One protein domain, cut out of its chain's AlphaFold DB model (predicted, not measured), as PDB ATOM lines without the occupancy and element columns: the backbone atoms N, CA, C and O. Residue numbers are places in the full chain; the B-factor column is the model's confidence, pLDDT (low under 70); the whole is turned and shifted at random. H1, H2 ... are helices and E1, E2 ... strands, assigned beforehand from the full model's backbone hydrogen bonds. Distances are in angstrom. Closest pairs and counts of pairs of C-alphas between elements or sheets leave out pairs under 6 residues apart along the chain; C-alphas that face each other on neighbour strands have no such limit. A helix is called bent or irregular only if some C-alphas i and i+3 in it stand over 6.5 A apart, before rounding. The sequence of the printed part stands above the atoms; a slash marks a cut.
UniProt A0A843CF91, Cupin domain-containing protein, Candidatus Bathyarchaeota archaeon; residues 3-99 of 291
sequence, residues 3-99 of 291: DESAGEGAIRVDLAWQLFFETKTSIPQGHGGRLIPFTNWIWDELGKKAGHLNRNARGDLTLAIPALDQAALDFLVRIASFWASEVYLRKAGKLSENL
ATOM      1  N   ASP A   3     213.875 226.621 288.061       95.06
ATOM      2  CA  ASP A   3     213.915 225.697 286.921       95.06
ATOM      3  C   ASP A   3     212.499 225.451 286.390       95.06
ATOM      4  O   ASP A   3     211.612 225.071 287.150       95.06
ATOM      5  N   GLU A   4     212.277 225.666 285.092       90.75
ATOM      6  CA  GLU A   4     210.984 225.374 284.442       90.75
ATOM      7  C   GLU A   4     210.736 223.856 284.277       90.75
ATOM      8  O   GLU A   4     209.658 223.438 283.850       90.75
ATOM      9  N   SER A   5     211.720 223.013 284.610       82.44
ATOM     10  CA  SER A   5     211.603 221.555 284.621       82.44
ATOM     11  C   SER A   5     211.519 220.989 286.044       82.44
ATOM     12  O   SER A   5     212.218 221.418 286.964       82.44
ATOM     13  N   ALA A   6     210.648 219.997 286.245       71.88
ATOM     14  CA  ALA A   6     210.495 219.332 287.535       71.88
ATOM     15  C   ALA A   6     211.544 218.219 287.693       71.88
ATOM     16  O   ALA A   6     211.484 217.198 287.010       71.88
ATOM     17  N   GLY A   7     212.492 218.414 288.612       75.31
ATOM     18  CA  GLY A   7     213.454 217.396 289.041       75.31
ATOM     19  C   GLY A   7     213.101 216.789 290.402       75.31
ATOM     20  O   GLY A   7     212.376 217.388 291.201       75.31
ATOM     21  N   GLU A   8     213.633 215.602 290.689       81.88
ATOM     22  CA  GLU A   8     213.497 214.970 292.004       81.88
ATOM     23  C   GLU A   8     214.116 215.852 293.105       81.88
ATOM     24  O   GLU A   8     215.198 216.417 292.947       81.88
ATOM     25  N   GLY A   9     213.412 216.004 294.232       85.62
ATOM     26  CA  GLY A   9     213.878 216.798 295.374       85.62
ATOM     27  C   GLY A   9     213.715 218.319 295.248       85.62
ATOM     28  O   GLY A   9     214.024 219.024 296.214       85.62
ATOM     29  N   ALA A  10     213.201 218.828 294.120       93.75
ATOM     30  CA  ALA A  10     212.900 220.247 293.941       93.75
ATOM     31  C   ALA A  10     211.718 220.712 294.815       93.75
ATOM     32  O   ALA A  10     210.759 219.970 295.043       93.75
ATOM     33  N   ILE A  11     211.757 221.969 295.266       95.88
ATOM     34  CA  ILE A  11     210.594 222.633 295.869       95.88
ATOM     35  C   ILE A  11     209.606 222.938 294.739       95.88
ATOM     36  O   ILE A  11     209.941 223.652 293.795       95.88
ATOM     37  N   ARG A  12     208.398 222.373 294.816       96.31
ATOM     38  CA  ARG A  12     207.378 222.428 293.755       96.31
ATOM     39  C   ARG A  12     206.585 223.735 293.778       96.31
ATOM     40  O   ARG A  12     205.402 223.751 294.121       96.31
ATOM     41  N   VAL A  13     207.258 224.838 293.442       97.25
ATOM     42  CA  VAL A  13     206.632 226.163 293.318       97.25
ATOM     43  C   VAL A  13     205.577 226.159 292.210       97.25
ATOM     44  O   VAL A  13     204.533 226.755 292.393       97.25
ATOM     45  N   ASP A  14     205.778 225.422 291.123       95.62
ATOM     46  CA  ASP A  14     204.817 225.189 290.036       95.62
ATOM     47  C   ASP A  14     203.452 224.640 290.485       95.62
ATOM     48  O   ASP A  14     202.416 225.033 289.940       95.62
ATOM     49  N   LEU A  15     203.437 223.753 291.485       95.12
ATOM     50  CA  LEU A  15     202.206 223.228 292.079       95.12
ATOM     51  C   LEU A  15     201.624 224.198 293.105       95.12
ATOM     52  O   LEU A  15     200.425 224.465 293.086       95.12
ATOM     53  N   ALA A  16     202.467 224.749 293.980       96.75
ATOM     54  CA  ALA A  16     202.023 225.714 294.977       96.75
ATOM     55  C   ALA A  16     201.428 226.971 294.331       96.75
ATOM     56  O   ALA A  16     200.401 227.461 294.785       96.75
ATOM     57  N   TRP A  17     202.001 227.449 293.227       96.81
ATOM     58  CA  TRP A  17     201.503 228.605 292.486       96.81
ATOM     59  C   TRP A  17     200.033 228.430 292.089       96.81
ATOM     60  O   TRP A  17     199.234 229.331 292.307       96.81
ATOM     61  N   GLN A  18     199.660 227.242 291.602       93.38
ATOM     62  CA  GLN A  18     198.279 226.908 291.225       93.38
ATOM     63  C   GLN A  18     197.333 226.778 292.425       93.38
ATOM     64  O   GLN A  18     196.123 226.905 292.263       93.38
ATOM     65  N   LEU A  19     197.865 226.490 293.616       95.62
ATOM     66  CA  LEU A  19     197.077 226.422 294.848       95.62
ATOM     67  C   LEU A  19     196.829 227.811 295.442       95.62
ATOM     68  O   LEU A  19     195.750 228.060 295.975       95.62
ATOM     69  N   PHE A  20     197.826 228.694 295.385       95.25
ATOM     70  CA  PHE A  20     197.760 230.015 296.013       95.25
ATOM     71  C   PHE A  20     197.181 231.099 295.102       95.25
ATOM     72  O   PHE A  20     196.614 232.068 295.610       95.25
ATOM     73  N   PHE A  21     197.312 230.960 293.782       95.19
ATOM     74  CA  PHE A  21     196.926 231.992 292.826       95.19
ATOM     75  C   PHE A  21     195.981 231.456 291.751       95.19
ATOM     76  O   PHE A  21     196.132 230.350 291.243       95.19
ATOM     77  N   GLU A  22     195.017 232.293 291.364       89.69
ATOM     78  CA  GLU A  22     194.108 232.024 290.240       89.69
ATOM     79  C   GLU A  22     194.845 232.087 288.888       89.69
ATOM     80  O   GLU A  22     194.452 231.457 287.906       89.69
ATOM     81  N   THR A  23     195.934 232.855 288.835       90.19
ATOM     82  CA  THR A  23     196.772 233.072 287.657       90.19
ATOM     83  C   THR A  23     197.890 232.034 287.580       90.19
ATOM     84  O   THR A  23     198.551 231.716 288.564       90.19
ATOM     85  N   LYS A  24     198.156 231.521 286.372       92.25
ATOM     86  CA  LYS A  24     199.189 230.486 286.168       92.25
ATOM     87  C   LYS A  24     200.618 231.029 286.116       92.25
ATOM     88  O   LYS A  24     201.554 230.265 286.326       92.25
ATOM     89  N   THR A  25     200.783 232.307 285.775       94.31
ATOM     90  CA  THR A  25     202.093 232.885 285.424       94.31
ATOM     91  C   THR A  25     202.361 234.250 286.048       94.31
ATOM     92  O   THR A  25     203.513 234.663 286.078       94.31
ATOM     93  N   SER A  26     201.329 234.946 286.530       96.06
ATOM     94  CA  SER A  26     201.417 236.307 287.067       96.06
ATOM     95  C   SER A  26     201.125 236.344 288.565       96.06
ATOM     96  O   SER A  26     200.532 235.408 289.109       96.06
ATOM     97  N   ILE A  27     201.510 237.439 289.222       95.25
ATOM     98  CA  ILE A  27     201.131 237.739 290.609       95.25
ATOM     99  C   ILE A  27     199.867 238.616 290.684       95.25
ATOM    100  O   ILE A  27     199.636 239.434 289.783       95.25
ATOM    101  N   PRO A  28     199.050 238.492 291.753       93.06
ATOM    102  CA  PRO A  28     197.944 239.406 292.014       93.06
ATOM    103  C   PRO A  28     198.415 240.860 292.118       93.06
ATOM    104  O   PRO A  28     199.438 241.137 292.738       93.06
ATOM    105  N   GLN A  29     197.636 241.773 291.541       91.75
ATOM    106  CA  GLN A  29     197.914 243.209 291.561       91.75
ATOM    107  C   GLN A  29     197.340 243.885 292.818       91.75
ATOM    108  O   GLN A  29     196.417 243.354 293.449       91.75
ATOM    109  N   GLY A  30     197.832 245.082 293.147       89.25
ATOM    110  CA  GLY A  30     197.291 245.935 294.213       89.25
ATOM    111  C   GLY A  30     197.989 245.743 295.561       89.25
ATOM    112  O   GLY A  30     199.209 245.678 295.623       89.25
ATOM    113  N   HIS A  31     197.228 245.633 296.656       87.81
ATOM    114  CA  HIS A  31     197.749 245.735 298.032       87.81
ATOM    115  C   HIS A  31     198.652 244.582 298.526       87.81
ATOM    116  O   HIS A  31     198.968 244.501 299.713       87.81
ATOM    117  N   GLY A  32     199.005 243.622 297.666       89.00
ATOM    118  CA  GLY A  32     199.924 242.523 297.988       89.00
ATOM    119  C   GLY A  32     199.417 241.482 298.996       89.00
ATOM    120  O   GLY A  32     200.017 240.420 299.128       89.00
ATOM    121  N   GLY A  33     198.281 241.693 299.671       89.00
ATOM    122  CA  GLY A  33     197.815 240.790 300.736       89.00
ATOM    123  C   GLY A  33     197.530 239.359 300.266       89.00
ATOM    124  O   GLY A  33     197.708 238.411 301.027       89.00
ATOM    125  N   ARG A  34     197.181 239.170 298.987       89.88
ATOM    126  CA  ARG A  34     197.023 237.835 298.378       89.88
ATOM    127  C   ARG A  34     198.348 237.079 298.216       89.88
ATOM    128  O   ARG A  34     198.327 235.861 298.094       89.88
ATOM    129  N   LEU A  35     199.488 237.769 298.236       92.56
ATOM    130  CA  LEU A  35     200.818 237.159 298.155       92.56
ATOM    131  C   LEU A  35     201.319 236.632 299.505       92.56
ATOM    132  O   LEU A  35     202.219 235.790 299.534       92.56
ATOM    133  N   ILE A  36     200.758 237.104 300.624       91.06
ATOM    134  CA  ILE A  36     201.231 236.773 301.977       91.06
ATOM    135  C   ILE A  36     201.194 235.258 302.250       91.06
ATOM    136  O   ILE A  36     202.221 234.721 302.673       91.06
ATOM    137  N   PRO A  37     200.094 234.521 301.976       91.69
ATOM    138  CA  PRO A  37     200.050 233.084 302.252       91.69
ATOM    139  C   PRO A  37     201.107 232.290 301.473       91.69
ATOM    140  O   PRO A  37     201.800 231.459 302.060       91.69
ATOM    141  N   PHE A  38     201.282 232.593 300.181       94.75
ATOM    142  CA  PHE A  38     202.313 231.970 299.347       94.75
ATOM    143  C   PHE A  38     203.719 232.274 299.872       94.75
ATOM    144  O   PHE A  38     204.550 231.374 299.973       94.75
ATOM    145  N   THR A  39     203.975 233.535 300.238       94.44
ATOM    146  CA  THR A  39     205.286 233.972 300.736       94.44
ATOM    147  C   THR A  39     205.642 233.270 302.042       94.44
ATOM    148  O   THR A  39     206.763 232.796 302.189       94.44
ATOM    149  N   ASN A  40     204.692 233.143 302.971       92.94
ATOM    150  CA  ASN A  40     204.911 232.403 304.214       92.94
ATOM    151  C   ASN A  40     205.193 230.920 303.942       92.94
ATOM    152  O   ASN A  40     206.150 230.371 304.483       92.94
ATOM    153  N   TRP A  41     204.425 230.291 303.047       95.12
ATOM    154  CA  TRP A  41     204.652 228.897 302.668       95.12
ATOM    155  C   TRP A  41     206.054 228.669 302.088       95.12
ATOM    156  O   TRP A  41     206.776 227.786 302.552       95.12
ATOM    157  N   ILE A  42     206.466 229.462 301.093       95.69
ATOM    158  CA  ILE A  42     207.777 229.268 300.461       95.69
ATOM    159  C   ILE A  42     208.915 229.595 301.430       95.69
ATOM    160  O   ILE A  42     209.951 228.936 301.396       95.69
ATOM    161  N   TRP A  43     208.718 230.565 302.327       94.69
ATOM    162  CA  TRP A  43     209.679 230.894 303.375       94.69
ATOM    163  C   TRP A  43     209.912 229.718 304.324       94.69
ATOM    164  O   TRP A  43     211.061 229.387 304.618       94.69
ATOM    165  N   ASP A  44     208.843 229.039 304.745       93.50
ATOM    166  CA  ASP A  44     208.932 227.851 305.594       93.50
ATOM    167  C   ASP A  44     209.588 226.669 304.861       93.50
ATOM    168  O   ASP A  44     210.410 225.954 305.440       93.50
ATOM    169  N   GLU A  45     209.272 226.456 303.579       95.00
ATOM    170  CA  GLU A  45     209.901 225.402 302.769       95.00
ATOM    171  C   GLU A  45     211.396 225.646 302.540       95.00
ATOM    172  O   GLU A  45     212.204 224.717 302.658       95.00
ATOM    173  N   LEU A  46     211.784 226.894 302.267       94.44
ATOM    174  CA  LEU A  46     213.187 227.291 302.175       94.44
ATOM    175  C   LEU A  46     213.884 227.114 303.526       94.44
ATOM    176  O   LEU A  46     214.952 226.510 303.570       94.44
ATOM    177  N   GLY A  47     213.259 227.508 304.637       93.19
ATOM    178  CA  GLY A  47     213.824 227.348 305.980       93.19
ATOM    179  C   GLY A  47     214.107 225.904 306.393       93.19
ATOM    180  O   GLY A  47     215.068 225.646 307.118       93.19
ATOM    181  N   LYS A  48     213.339 224.934 305.885       92.94
ATOM    182  CA  LYS A  48     213.601 223.501 306.120       92.94
ATOM    183  C   LYS A  48     214.843 222.995 305.380       92.94
ATOM    184  O   LYS A  48     215.482 222.045 305.835       92.94
ATOM    185  N   LYS A  49     215.166 223.582 304.223       92.69
ATOM    186  CA  LYS A  49     216.132 223.036 303.249       92.69
ATOM    187  C   LYS A  49     217.387 223.893 303.056       92.69
ATOM    188  O   LYS A  49     218.378 223.381 302.542       92.69
ATOM    189  N   ALA A  50     217.342 225.159 303.452       91.50
ATOM    190  CA  ALA A  50     218.388 226.160 303.281       91.50
ATOM    191  C   ALA A  50     218.814 226.756 304.634       91.50
ATOM    192  O   ALA A  50     218.325 226.360 305.695       91.50
ATOM    193  N   GLY A  51     219.709 227.744 304.574       87.38
ATOM    194  CA  GLY A  51     220.129 228.557 305.711       87.38
ATOM    195  C   GLY A  51     221.483 228.150 306.288       87.38
ATOM    196  O   GLY A  51     221.776 226.975 306.487       87.38
ATOM    197  N   HIS A  52     222.306 229.146 306.618       84.75
ATOM    198  CA  HIS A  52     223.687 228.938 307.075       84.75
ATOM    199  C   HIS A  52     223.812 228.130 308.374       84.75
ATOM    200  O   HIS A  52     224.819 227.459 308.592       84.75
ATOM    201  N   LEU A  53     222.800 228.188 309.245       88.94
ATOM    202  CA  LEU A  53     222.771 227.433 310.502       88.94
ATOM    203  C   LEU A  53     222.151 226.035 310.348       88.94
ATOM    204  O   LEU A  53     222.241 225.218 311.265       88.94
ATOM    205  N   ASN A  54     221.543 225.733 309.199       91.38
ATOM    206  CA  ASN A  54     220.943 224.437 308.928       91.38
ATOM    207  C   ASN A  54     222.017 223.464 308.427       91.38
ATOM    208  O   ASN A  54     222.404 223.476 307.263       91.38
ATOM    209  N   ARG A  55     222.490 222.575 309.307       89.62
ATOM    210  CA  ARG A  55     223.523 221.574 308.973       89.62
ATOM    211  C   ARG A  55     223.067 220.524 307.958       89.62
ATOM    212  O   ARG A  55     223.911 219.849 307.381       89.62
ATOM    213  N   ASN A  56     221.758 220.403 307.742       87.31
ATOM    214  CA  ASN A  56     221.183 219.515 306.737       87.31
ATOM    215  C   ASN A  56     220.989 220.214 305.384       87.31
ATOM    216  O   ASN A  56     220.574 219.558 304.425       87.31
ATOM    217  N   ALA A  57     221.249 221.526 305.296       88.31
ATOM    218  CA  ALA A  57     221.127 222.254 304.046       88.31
ATOM    219  C   ALA A  57     222.132 221.720 303.024       88.31
ATOM    220  O   ALA A  57     223.320 221.540 303.305       88.31
ATOM    221  N   ARG A  58     221.633 221.464 301.817       75.75
ATOM    222  CA  ARG A  58     222.474 221.165 300.658       75.75
ATOM    223  C   ARG A  58     222.914 222.500 300.060       75.75
ATOM    224  O   ARG A  58     222.134 223.446 300.078       75.75
ATOM    225  N   GLY A  59     224.151 222.576 299.562       80.19
ATOM    226  CA  GLY A  59     224.708 223.819 299.006       80.19
ATOM    227  C   GLY A  59     223.842 224.421 297.896       80.19
ATOM    228  O   GLY A  59     223.659 225.633 297.864       80.19
ATOM    229  N   ASP A  60     223.218 223.565 297.081       89.94
ATOM    230  CA  ASP A  60     222.331 223.972 295.995       89.94
ATOM    231  C   ASP A  60     220.887 223.517 296.236       89.94
ATOM    232  O   ASP A  60     220.627 222.386 296.668       89.94
ATOM    233  N   LEU A  61     219.933 224.381 295.875       93.50
ATOM    234  CA  LEU A  61     218.498 224.093 295.881       93.50
ATOM    235  C   LEU A  61     217.855 224.429 294.537       93.50
ATOM    236  O   LEU A  61     218.201 225.421 293.887       93.50
ATOM    237  N   THR A  62     216.865 223.624 294.158       95.56
ATOM    238  CA  THR A  62     216.062 223.825 292.949       95.56
ATOM    239  C   THR A  62     214.613 224.099 293.326       95.56
ATOM    240  O   THR A  62     214.000 223.328 294.066       95.56
ATOM    241  N   LEU A  63     214.067 225.193 292.803       97.12
ATOM    242  CA  LEU A  63     212.649 225.527 292.835       97.12
ATOM    243  C   LEU A  63     212.111 225.231 291.435       97.12
ATOM    244  O   LEU A  63     212.519 225.885 290.478       97.12
ATOM    245  N   ALA A  64     211.233 224.237 291.320       97.06
ATOM    246  CA  ALA A  64     210.522 223.973 290.077       97.06
ATOM    247  C   ALA A  64     209.430 225.035 289.924       97.06
ATOM    248  O   ALA A  64     208.552 225.115 290.783       97.06
ATOM    249  N   ILE A  65     209.504 225.859 288.884       97.12
ATOM    250  CA  ILE A  65     208.621 227.010 288.664       97.12
ATOM    251  C   ILE A  65     207.795 226.822 287.384       97.12
ATOM    252  O   ILE A  65     208.240 226.130 286.469       97.12
ATOM    253  N   PRO A  66     206.600 227.430 287.275       94.69
ATOM    254  CA  PRO A  66     205.925 227.519 285.988       94.69
ATOM    255  C   PRO A  66     206.630 228.561 285.101       94.69
ATOM    256  O   PRO A  66     207.562 229.242 285.532       94.69
ATOM    257  N   ALA A  67     206.173 228.719 283.857       94.00
ATOM    258  CA  ALA A  67     206.638 229.792 282.977       94.00
ATOM    259  C   ALA A  67     206.101 231.152 283.466       94.00
ATOM    260  O   ALA A  67     205.079 231.637 282.982       94.00
ATOM    261  N   LEU A  68     206.757 231.724 284.476       96.69
ATOM    262  CA  LEU A  68     206.382 232.990 285.106       96.69
ATOM    263  C   LEU A  68     206.574 234.175 284.153       96.69
ATOM    264  O   LEU A  68     207.507 234.193 283.346       96.69
ATOM    265  N   ASP A  69     205.702 235.176 284.269       97.19
ATOM    266  CA  ASP A  69     205.947 236.484 283.666       97.19
ATOM    267  C   ASP A  69     207.030 237.256 284.438       97.19
ATOM    268  O   ASP A  69     207.531 236.808 285.471       97.19
ATOM    269  N   GLN A  70     207.410 238.430 283.928       97.31
ATOM    270  CA  GLN A  70     208.500 239.201 284.524       97.31
ATOM    271  C   GLN A  70     208.197 239.644 285.963       97.31
ATOM    272  O   GLN A  70     209.087 239.586 286.804       97.31
ATOM    273  N   ALA A  71     206.961 240.054 286.267       97.00
ATOM    274  CA  ALA A  71     206.594 240.523 287.604       97.00
ATOM    275  C   ALA A  71     206.638 239.385 288.627       97.00
ATOM    276  O   ALA A  71     207.166 239.542 289.727       97.00
ATOM    277  N   ALA A  72     206.125 238.217 288.249       97.56
ATOM    278  CA  ALA A  72     206.155 237.033 289.084       97.56
ATOM    279  C   ALA A  72     207.571 236.462 289.252       97.56
ATOM    280  O   ALA A  72     207.922 236.008 290.344       97.56
ATOM    281  N   LEU A  73     208.395 236.514 288.201       97.75
ATOM    282  CA  LEU A  73     209.800 236.127 288.275       97.75
ATOM    283  C   LEU A  73     210.585 237.070 289.194       97.75
ATOM    284  O   LEU A  73     211.261 236.583 290.097       97.75
ATOM    285  N   ASP A  74     210.462 238.390 289.017       97.38
ATOM    286  CA  ASP A  74     211.115 239.395 289.869       97.38
ATOM    287  C   ASP A  74     210.728 239.194 291.345       97.38
ATOM    288  O   ASP A  74     211.595 239.146 292.223       97.38
ATOM    289  N   PHE A  75     209.439 238.964 291.615       97.00
ATOM    290  CA  PHE A  75     208.923 238.659 292.950       97.00
ATOM    291  C   PHE A  75     209.565 237.406 293.563       97.00
ATOM    292  O   PHE A  75     210.066 237.439 294.690       97.00
ATOM    293  N   LEU A  76     209.580 236.293 292.826       97.31
ATOM    294  CA  LEU A  76     210.138 235.038 293.325       97.31
ATOM    295  C   LEU A  76     211.657 235.125 293.523       97.31
ATOM    296  O   LEU A  76     212.187 234.585 294.496       97.31
ATOM    297  N   VAL A  77     212.357 235.829 292.631       97.50
ATOM    298  CA  VAL A  77     213.793 236.096 292.748       97.50
ATOM    299  C   VAL A  77     214.091 236.905 294.012       97.50
ATOM    300  O   VAL A  77     215.033 236.555 294.727       97.50
ATOM    301  N   ARG A  78     213.293 237.933 294.338       96.56
ATOM    302  CA  ARG A  78     213.438 238.693 295.594       96.56
ATOM    303  C   ARG A  78     213.336 237.779 296.814       96.56
ATOM    304  O   ARG A  78     214.226 237.809 297.658       96.56
ATOM    305  N   ILE A  79     212.329 236.901 296.869       95.88
ATOM    306  CA  ILE A  79     212.173 235.935 297.971       95.88
ATOM    307  C   ILE A  79     213.373 234.984 298.055       95.88
ATOM    308  O   ILE A  79     213.936 234.793 299.132       95.88
ATOM    309  N   ALA A  80     213.786 234.395 296.931       95.94
ATOM    310  CA  ALA A  80     214.909 233.459 296.895       95.94
ATOM    311  C   ALA A  80     216.231 234.116 297.331       95.94
ATOM    312  O   ALA A  80     217.054 233.474 297.983       95.94
ATOM    313  N   SER A  81     216.410 235.405 297.032       96.00
ATOM    314  CA  SER A  81     217.620 236.170 297.362       96.00
ATOM    315  C   SER A  81     217.816 236.398 298.867       96.00
ATOM    316  O   SER A  81     218.937 236.674 299.292       96.00
ATOM    317  N   PHE A  82     216.776 236.226 299.693       94.50
ATOM    318  CA  PHE A  82     216.926 236.190 301.157       94.50
ATOM    319  C   PHE A  82     217.622 234.920 301.662       94.50
ATOM    320  O   PHE A  82     218.170 234.918 302.762       94.50
ATOM    321  N   TRP A  83     217.588 233.841 300.880       94.12
ATOM    322  CA  TRP A  83     218.066 232.517 301.283       94.12
ATOM    323  C   TRP A  83     219.340 232.077 300.558       94.12
ATOM    324  O   TRP A  83     219.941 231.076 300.952       94.12
ATOM    325  N   ALA A  84     219.752 232.796 299.514       93.44
ATOM    326  CA  ALA A  84     220.906 232.466 298.688       93.44
ATOM    327  C   ALA A  84     221.642 233.728 298.226       93.44
ATOM    328  O   ALA A  84     221.019 234.753 297.962       93.44
ATOM    329  N   SER A  85     222.965 233.636 298.071       93.00
ATOM    330  CA  SER A  85     223.804 234.682 297.461       93.00
ATOM    331  C   SER A  85     223.777 234.662 295.930       93.00
ATOM    332  O   SER A  85     224.217 235.612 295.286       93.00
ATOM    333  N   GLU A  86     223.282 233.572 295.341       95.88
ATOM    334  CA  GLU A  86     223.200 233.382 293.897       95.88
ATOM    335  C   GLU A  86     221.853 232.758 293.524       95.88
ATOM    336  O   GLU A  86     221.406 231.772 294.117       95.88
ATOM    337  N   VAL A  87     221.188 233.341 292.528       97.50
ATOM    338  CA  VAL A  87     219.892 232.882 292.024       97.50
ATOM    339  C   VAL A  87     219.980 232.820 290.509       97.50
ATOM    340  O   VAL A  87     220.185 233.831 289.859       97.50
ATOM    341  N   TYR A  88     219.797 231.641 289.928       97.50
ATOM    342  CA  TYR A  88     219.847 231.460 288.476       97.50
ATOM    343  C   TYR A  88     218.530 230.910 287.959       97.50
ATOM    344  O   TYR A  88     217.983 229.986 288.568       97.50
ATOM    345  N   LEU A  89     218.074 231.414 286.816       97.12
ATOM    346  CA  LEU A  89     216.990 230.829 286.040       97.12
ATOM    347  C   LEU A  89     217.565 229.799 285.065       97.12
ATOM    348  O   LEU A  89     218.477 230.098 284.294       97.12
ATOM    349  N   ARG A  90     217.013 228.586 285.072       94.56
ATOM    350  CA  ARG A  90     217.262 227.569 284.055       94.56
ATOM    351  C   ARG A  90     216.036 227.437 283.161       94.56
ATOM    352  O   ARG A  90     214.963 227.053 283.618       94.56
ATOM    353  N   LYS A  91     216.225 227.709 281.871       90.06
ATOM    354  CA  LYS A  91     215.181 227.636 280.848       90.06
ATOM    355  C   LYS A  91     215.684 226.866 279.637       90.06
ATOM    356  O   LYS A  91     216.712 227.220 279.062       90.06
ATOM    357  N   ALA A  92     214.979 225.796 279.267       86.62
ATOM    358  CA  ALA A  92     215.359 224.906 278.162       86.62
ATOM    359  C   ALA A  92     216.845 224.470 278.210       86.62
ATOM    360  O   ALA A  92     217.558 224.510 277.209       86.62
ATOM    361  N   GLY A  93     217.335 224.117 279.405       82.81
ATOM    362  CA  GLY A  93     218.719 223.681 279.635       82.81
ATOM    363  C   GLY A  93     219.774 224.795 279.657       82.81
ATOM    364  O   GLY A  93     220.926 224.518 279.981       82.81
ATOM    365  N   LYS A  94     219.409 226.051 279.367       90.62
ATOM    366  CA  LYS A  94     220.309 227.208 279.458       90.62
ATOM    367  C   LYS A  94     220.170 227.891 280.813       90.62
ATOM    368  O   LYS A  94     219.056 228.059 281.305       90.62
ATOM    369  N   LEU A  95     221.300 228.283 281.392       94.75
ATOM    370  CA  LEU A  95     221.363 229.041 282.638       94.75
ATOM    371  C   LEU A  95     221.450 230.542 282.330       94.75
ATOM    372  O   LEU A  95     222.168 230.934 281.409       94.75
ATOM    373  N   SER A  96     220.723 231.364 283.081       96.75
ATOM    374  CA  SER A  96     220.858 232.821 283.053       96.75
ATOM    375  C   SER A  96     222.154 233.285 283.726       96.75
ATOM    376  O   SER A  96     222.873 232.502 284.351       96.75
ATOM    377  N   GLU A  97     222.410 234.590 283.674       97.50
ATOM    378  CA  GLU A  97     223.285 235.247 284.647       97.50
ATOM    379  C   GLU A  97     222.722 235.144 286.079       97.50
ATOM    380  O   GLU A  97     221.585 234.700 286.282       97.50
ATOM    381  N   ASN A  98     223.517 235.540 287.078       98.19
ATOM    382  CA  ASN A  98     223.041 235.610 288.457       98.19
ATOM    383  C   ASN A  98     221.987 236.722 288.584       98.19
ATOM    384  O   ASN A  98     222.282 237.898 288.393       98.19
ATOM    385  N   LEU A  99     220.769 236.330 288.936       97.94
ATOM    386  CA  LEU A  99     219.603 237.190 289.107       97.94
ATOM    387  C   LEU A  99     219.447 237.709 290.538       97.94
ATOM    388  O   LEU A  99     218.454 238.377 290.811       97.94
TER     389      LEU A  99
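Overview. This is residues 3 to 99 of the 291 residues of the protein "Cupin domain-containing protein" of Candidatus Bathyarchaeota archaeon (UniProt A0A843CF91). One long helix, H2, runs along the longest axis at one side of the domain; two shorter helices, H1 and H3, stand over it, the three centres making a triangle. Residues 50 to 69, with no named element, fold back from the end of H2 and tie residues 63 to 64 to residues 11 to 12 in a short parallel pairing, while a small turn with E1 lies away from H2. The printed part has 97 residues, in the order H1, H2, H3, E1; the class is mostly helix, though under half of the residues are in named elements. It is compact, with a radius of gyration of the C-alphas of 13.1 A and spans of 37 by 29 by 23 A.

Along the chain. Find C-alpha 33 at (197.815, 240.790, 300.736); from there H2, residues 33 to 49, runs 25.6 A. It is irregular, but only just: C-alphas 34 and 37 are 6.8 A apart. H1, residues 13 to 20, begins at C-alpha 13 (206.632, 226.163, 293.318). H3, residues 70 to 81, covers 16.0 A. E1, residues 89 to 91, ends at C-alpha 91 (215.181, 227.636, 280.848).

Arrangement. Look at residues 37 to 42, the part of H2 that alone touches H1; the closest C-alphas, of Phe 20 and Phe 38, are 6.0 A apart. The two form a helical hairpin, opposite ways at a steep tilt of 37 degrees, only just beyond shallow. H3 is close to H2 but not clearly touching, the closest C-alphas being Thr 39 and Ile 79 at 7.7 A; they run the same way at a steep tilt of 40 degrees. H1 and H3 are apart. E1 pairs with no named strand and is apart from H1, H2 and H3; its residues 90 to 91 pair antiparallel with residues 94 to 95. Every O i to N i+4 pair is within hydrogen-bond range in H3, against 3 of 4 in H1 and 10 of 13 in H2.

Size, cuts and confidence. The two C-alphas farthest apart, of Gly 30 and Arg 55, are 38.7 A apart. The printed part has no cut. The links H1 to H2 and H2 to H3 are long. No printed residue is under 70 in pLDDT.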